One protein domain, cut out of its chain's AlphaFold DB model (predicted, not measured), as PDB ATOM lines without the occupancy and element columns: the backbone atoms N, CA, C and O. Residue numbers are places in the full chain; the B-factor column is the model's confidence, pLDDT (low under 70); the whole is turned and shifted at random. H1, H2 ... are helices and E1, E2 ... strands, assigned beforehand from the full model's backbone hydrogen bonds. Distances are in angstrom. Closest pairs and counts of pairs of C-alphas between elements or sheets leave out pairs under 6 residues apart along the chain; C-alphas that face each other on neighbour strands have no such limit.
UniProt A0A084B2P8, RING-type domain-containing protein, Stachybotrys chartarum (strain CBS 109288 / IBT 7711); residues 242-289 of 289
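What this domain is: This is residues 242 to 289 of the 289 residues of the protein "RING-type domain-containing protein" of Stachybotrys chartarum (strain CBS 109288 / IBT 7711) (UniProt A0A084B2P8). A small strand hairpin, E1 and E2, leads directly into helix H1, which runs away from it; a long loop, residues 266 to 277, then folds back to helix H2, which packs on H1 near the hairpin. The printed part has 48 residues, with elements in the order E1, E2, H1, H2, an antiparallel sheet and mixed class. It is compact, with a radius of gyration of the C-alphas of 9.5 A and spans of 26 by 18 by 17 A.

How they stand to each other: E1, residues 244 to 246, and E2, residues 253 to 255, form an antiparallel hairpin at 142 degrees; N 245 and O 254 are 2.8 A apart, within hydrogen-bond range. H1, residues 256 to 265, comes closest to E1 at the C-alphas of Ala 256 and Ala 245, 5.0 A apart. H2, residues 278 to 288, touches H1, closest at the C-alphas of Leu 284 and Ala 256, 6.6 A, at a steep tilt of 45 degrees, opposite ways. E2 and H2 are apart. O i to N i+4 pairs are within range in 5 of 6 for H1 and 6 of 7 for H2.

Where its parts are: E1 begins at C-alpha 244 (60.625, 127.531, 742.358) and spans 6.8 A; E2 spans 7.1 A. H1 spans 14.8 A. H2 spans 16.1 A, ending at C-alpha 288 (66.309, 121.405, 735.476).

The domain as a whole: The C-alphas farthest apart, Cys 272 and Ala 289, are 26.8 A apart. The printed part has no cut; the link H1 to H2 is long. No printed residue is under 70 in pLDDT.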
ATOM      1  N   ALA A 242      63.896 131.475 740.612       91.19
ATOM      2  CA  ALA A 242      63.893 130.768 739.331       91.19
ATOM      3  C   ALA A 242      63.869 129.237 739.489       91.19
ATOM      4  O   ALA A 242      63.463 128.535 738.568       91.19
ATOM      5  N   SER A 243      64.274 128.706 740.650       94.06
ATOM      6  CA  SER A 243      64.199 127.270 740.946       94.06
ATOM      7  C   SER A 243      62.900 126.871 741.649       94.06
ATOM      8  O   SER A 243      62.769 125.726 742.086       94.06
ATOM      9  N   VAL A 244      61.938 127.788 741.765       95.62
ATOM     10  CA  VAL A 244      60.625 127.531 742.358       95.62
ATOM     11  C   VAL A 244      59.619 127.215 741.266       95.62
ATOM     12  O   VAL A 244      59.520 127.900 740.253       95.62
ATOM     13  N   ALA A 245      58.840 126.168 741.499       94.88
ATOM     14  CA  ALA A 245      57.735 125.780 740.656       94.88
ATOM     15  C   ALA A 245      56.426 125.828 741.434       94.88
ATOM     16  O   ALA A 245      56.347 125.428 742.600       94.88
ATOM     17  N   ARG A 246      55.391 126.293 740.740       93.94
ATOM     18  CA  ARG A 246      54.034 126.421 741.257       93.94
ATOM     19  C   ARG A 246      53.153 125.318 740.696       93.94
ATOM     20  O   ARG A 246      53.241 124.976 739.516       93.94
ATOM     21  N   CYS A 247      52.278 124.771 741.533       92.44
ATOM     22  CA  CYS A 247      51.270 123.822 741.075       92.44
ATOM     23  C   CYS A 247      50.348 124.459 740.019       92.44
ATOM     24  O   CYS A 247      49.866 125.574 740.190       92.44
ATOM     25  N   GLY A 248      50.033 123.723 738.952       89.75
ATOM     26  CA  GLY A 248      49.130 124.209 737.909       89.75
ATOM     27  C   GLY A 248      47.686 124.450 738.371       89.75
ATOM     28  O   GLY A 248      46.989 125.244 737.741       89.75
ATOM     29  N   ASN A 249      47.256 123.803 739.461       91.12
ATOM     30  CA  ASN A 249      45.876 123.818 739.964       91.12
ATOM     31  C   ASN A 249      45.695 124.617 741.265       91.12
ATOM     32  O   ASN A 249      44.568 124.945 741.633       91.12
ATOM     33  N   CYS A 250      46.771 124.901 742.001       93.19
ATOM     34  CA  CYS A 250      46.709 125.636 743.266       93.19
ATOM     35  C   CYS A 250      47.919 126.559 743.437       93.19
ATOM     36  O   CYS A 250      48.843 126.550 742.638       93.19
ATOM     37  N   THR A 251      47.942 127.360 744.499       93.06
ATOM     38  CA  THR A 251      49.003 128.353 744.744       93.06
ATOM     39  C   THR A 251      50.160 127.804 745.582       93.06
ATOM     40  O   THR A 251      50.777 128.556 746.328       93.06
ATOM     41  N   ALA A 252      50.387 126.489 745.566       94.12
ATOM     42  CA  ALA A 252      51.472 125.878 746.326       94.12
ATOM     43  C   ALA A 252      52.792 126.001 745.557       94.12
ATOM     44  O   ALA A 252      52.879 125.536 744.417       94.12
ATOM     45  N   ASP A 253      53.790 126.578 746.222       96.50
ATOM     46  CA  ASP A 253      55.141 126.783 745.709       96.50
ATOM     47  C   ASP A 253      56.099 125.753 746.325       96.50
ATOM     48  O   ASP A 253      56.030 125.433 747.515       96.50
ATOM     49  N   CYS A 254      56.970 125.171 745.504       96.81
ATOM     50  CA  CYS A 254      57.976 124.184 745.902       96.81
ATOM     51  C   CYS A 254      59.252 124.397 745.087       96.81
ATOM     52  O   CYS A 254      59.171 124.851 743.948       96.81
ATOM     53  N   HIS A 255      60.425 123.995 745.588       97.50
ATOM     54  CA  HIS A 255      61.586 123.891 744.698       97.50
ATOM     55  C   HIS A 255      61.284 122.876 743.590       97.50
ATOM     56  O   HIS A 255      60.792 121.778 743.869       97.50
ATOM     57  N   ALA A 256      61.612 123.220 742.346       96.19
ATOM     58  CA  ALA A 256      61.409 122.381 741.170       96.19
ATOM     59  C   ALA A 256      62.005 120.977 741.372       96.19
ATOM     60  O   ALA A 256      61.330 119.975 741.147       96.19
ATOM     61  N   ALA A 257      63.223 120.903 741.922       96.56
ATOM     62  CA  ALA A 257      63.903 119.647 742.248       96.56
ATOM     63  C   ALA A 257      63.112 118.773 743.237       96.56
ATOM     64  O   ALA A 257      62.949 117.566 743.036       96.56
ATOM     65  N   CYS A 258      62.603 119.382 744.311       97.25
ATOM     66  CA  CYS A 258      61.817 118.692 745.329       97.25
ATOM     67  C   CYS A 258      60.497 118.179 744.752       97.25
ATOM     68  O   CYS A 258      60.106 117.043 745.022       97.25
ATOM     69  N   LEU A 259      59.841 118.996 743.927       95.19
ATOM     70  CA  LEU A 259      58.570 118.658 743.303       95.19
ATOM     71  C   LEU A 259      58.715 117.515 742.286       95.19
ATOM     72  O   LEU A 259      57.923 116.577 742.313       95.19
ATOM     73  N   ILE A 260      59.772 117.520 741.464       94.44
ATOM     74  CA  ILE A 260      60.086 116.421 740.532       94.44
ATOM     75  C   ILE A 260      60.345 115.120 741.298       94.44
ATOM     76  O   ILE A 260      59.796 114.072 740.950       94.44
ATOM     77  N   LYS A 261      61.144 115.171 742.375       96.50
ATOM     78  CA  LYS A 261      61.411 113.997 743.221       96.50
ATOM     79  C   LYS A 261      60.126 113.448 743.846       96.50
ATOM     80  O   LYS A 261      59.954 112.233 743.895       96.50
ATOM     81  N   TRP A 262      59.225 114.326 744.284       96.31
ATOM     82  CA  TRP A 262      57.911 113.946 744.803       96.31
ATOM     83  C   TRP A 262      57.053 113.260 743.729       96.31
ATOM     84  O   TRP A 262      56.556 112.159 743.959       96.31
ATOM     85  N   TRP A 263      56.956 113.837 742.527       94.62
ATOM     86  CA  TRP A 263      56.135 113.295 741.435       94.62
ATOM     87  C   TRP A 263      56.599 111.955 740.876       94.62
ATOM     88  O   TRP A 263      55.777 111.218 740.334       94.62
ATOM     89  N   ARG A 264      57.878 111.597 741.042       94.38
ATOM     90  CA  ARG A 264      58.364 110.246 740.715       94.38
ATOM     91  C   ARG A 264      57.704 109.164 741.569       94.38
ATOM     92  O   ARG A 264      57.466 108.075 741.065       94.38
ATOM     93  N   ASN A 265      57.388 109.478 742.825       96.25
ATOM     94  CA  ASN A 265      56.761 108.538 743.755       96.25
ATOM     95  C   ASN A 265      55.241 108.710 743.809       96.25
ATOM     96  O   ASN A 265      54.505 107.755 744.038       96.25
ATOM     97  N   THR A 266      54.752 109.940 743.655       96.25
ATOM     98  CA  THR A 266      53.335 110.266 743.811       96.25
ATOM     99  C   THR A 266      52.956 111.396 742.849       96.25
ATOM    100  O   THR A 266      53.265 112.555 743.127       96.25
ATOM    101  N   PRO A 267      52.273 111.107 741.722       95.38
ATOM    102  CA  PRO A 267      51.972 112.087 740.670       95.38
ATOM    103  C   PRO A 267      50.789 113.007 741.028       95.38
ATOM    104  O   PRO A 267      49.910 113.277 740.209       95.38
ATOM    105  N   THR A 268      50.739 113.489 742.270       96.88
ATOM    106  CA  THR A 268      49.719 114.416 742.771       96.88
ATOM    107  C   THR A 268      50.366 115.592 743.500       96.88
ATOM    108  O   THR A 268      51.470 115.498 744.044       96.88
ATOM    109  N   CYS A 269      49.687 116.739 743.507       96.12
ATOM    110  CA  CYS A 269      50.134 117.908 744.261       96.12
ATOM    111  C   CYS A 269      50.103 117.647 745.777       96.12
ATOM    112  O   CYS A 269      49.099 117.170 746.302       96.12
ATOM    113  N   ILE A 270      51.152 118.056 746.499       96.31
ATOM    114  CA  ILE A 270      51.233 117.911 747.962       96.31
ATOM    115  C   ILE A 270      50.117 118.658 748.714       96.31
ATOM    116  O   ILE A 270      49.662 118.194 749.757       96.31
ATOM    117  N   GLN A 271      49.642 119.785 748.168       95.69
ATOM    118  CA  GLN A 271      48.650 120.636 748.823       95.69
ATOM    119  C   GLN A 271      47.216 120.305 748.394       95.69
ATOM    120  O   GLN A 271      46.365 120.043 749.241       95.69
ATOM    121  N   CYS A 272      46.924 120.321 747.089       96.31
ATOM    122  CA  CYS A 272      45.557 120.127 746.587       96.31
ATOM    123  C   CYS A 272      45.233 118.680 746.195       96.31
ATOM    124  O   CYS A 272      44.085 118.391 745.871       96.31
ATOM    125  N   ARG A 273      46.222 117.772 746.206       96.69
ATOM    126  CA  ARG A 273      46.099 116.350 745.820       96.69
ATOM    127  C   ARG A 273      45.587 116.091 744.402       96.69
ATOM    128  O   ARG A 273      45.354 114.942 744.042       96.69
ATOM    129  N   THR A 274      45.451 117.125 743.578       96.56
ATOM    130  CA  THR A 274      45.085 116.970 742.171       96.56
ATOM    131  C   THR A 274      46.210 116.272 741.417       96.56
ATOM    132  O   THR A 274      47.389 116.556 741.657       96.56
ATOM    133  N   ALA A 275      45.836 115.346 740.532       95.88
ATOM    134  CA  ALA A 275      46.768 114.678 739.637       95.88
ATOM    135  C   ALA A 275      47.462 115.702 738.735       95.88
ATOM    136  O   ALA A 275      46.845 116.656 738.261       95.88
ATOM    137  N   VAL A 276      48.758 115.506 738.533       94.31
ATOM    138  CA  VAL A 276      49.597 116.414 737.752       94.31
ATOM    139  C   VAL A 276      49.492 116.034 736.283       94.31
ATOM    140  O   VAL A 276      49.596 114.856 735.941       94.31
ATOM    141  N   SER A 277      49.290 117.022 735.412       93.69
ATOM    142  CA  SER A 277      49.251 116.767 733.975       93.69
ATOM    143  C   SER A 277      50.640 116.378 733.450       93.69
ATOM    144  O   SER A 277      51.666 116.842 733.953       93.69
ATOM    145  N   VAL A 278      50.693 115.541 732.409       92.00
ATOM    146  CA  VAL A 278      51.967 115.160 731.769       92.00
ATOM    147  C   VAL A 278      52.704 116.400 731.248       92.00
ATOM    148  O   VAL A 278      53.914 116.503 731.419       92.00
ATOM    149  N   ALA A 279      51.971 117.379 730.710       91.62
ATOM    150  CA  ALA A 279      52.532 118.639 730.226       91.62
ATOM    151  C   ALA A 279      53.226 119.447 731.336       91.62
ATOM    152  O   ALA A 279      54.333 119.947 731.130       91.62
ATOM    153  N   ASP A 280      52.618 119.540 732.527       89.69
ATOM    154  CA  ASP A 280      53.233 120.228 733.668       89.69
ATOM    155  C   ASP A 280      54.511 119.519 734.123       89.69
ATOM    156  O   ASP A 280      55.494 120.177 734.462       89.69
ATOM    157  N   ARG A 281      54.522 118.180 734.084       91.00
ATOM    158  CA  ARG A 281      55.704 117.382 734.415       91.00
ATOM    159  C   ARG A 281      56.842 117.611 733.421       91.00
ATOM    160  O   ARG A 281      57.948 117.923 733.855       91.00
ATOM    161  N   THR A 282      56.572 117.533 732.118       92.56
ATOM    162  CA  THR A 282      57.579 117.779 731.073       92.56
ATOM    163  C   THR A 282      58.143 119.198 731.158       92.56
ATOM    164  O   THR A 282      59.355 119.390 731.081       92.56
ATOM    165  N   ARG A 283      57.282 120.202 731.387       90.44
ATOM    166  CA  ARG A 283      57.708 121.597 731.564       90.44
ATOM    167  C   ARG A 283      58.667 121.749 732.743       90.44
ATOM    168  O   ARG A 283      59.665 122.449 732.638       90.44
ATOM    169  N   LEU A 284      58.384 121.092 733.861       89.81
ATOM    170  CA  LEU A 284      59.228 121.156 735.052       89.81
ATOM    171  C   LEU A 284      60.576 120.461 734.857       89.81
ATOM    172  O   LEU A 284      61.601 120.996 735.273       89.81
ATOM    173  N   GLU A 285      60.580 119.311 734.188       90.94
ATOM    174  CA  GLU A 285      61.808 118.588 733.848       90.94
ATOM    175  C   GLU A 285      62.712 119.421 732.916       90.94
ATOM    176  O   GLU A 285      63.924 119.419 733.106       90.94
ATOM    177  N   SER A 286      62.145 120.231 732.007       89.44
ATOM    178  CA  SER A 286      62.934 121.146 731.160       89.44
ATOM    179  C   SER A 286      63.582 122.325 731.891       89.44
ATOM    180  O   SER A 286      64.526 122.901 731.370       89.44
ATOM    181  N   VAL A 287      63.112 122.686 733.092       84.12
ATOM    182  CA  VAL A 287      63.709 123.778 733.893       84.12
ATOM    183  C   VAL A 287      64.952 123.298 734.659       84.12
ATOM    184  O   VAL A 287      65.748 124.114 735.115       84.12
ATOM    185  N   GLN A 288      65.127 121.982 734.826       81.50
ATOM    186  CA  GLN A 288      66.309 121.405 735.476       81.50
ATOM    187  C   GLN A 288      67.446 121.036 734.517       81.50
ATOM    188  O   GLN A 288      68.541 120.755 735.006       81.50
ATOM    189  N   ALA A 289      67.169 120.972 733.215       75.19
ATOM    190  CA  ALA A 289      68.158 120.678 732.181       75.19
ATOM    191  C   ALA A 289      68.989 121.926 731.860       75.19
ATOM    192  O   ALA A 289      70.221 121.766 731.718       75.19
TER     193      ALA A 289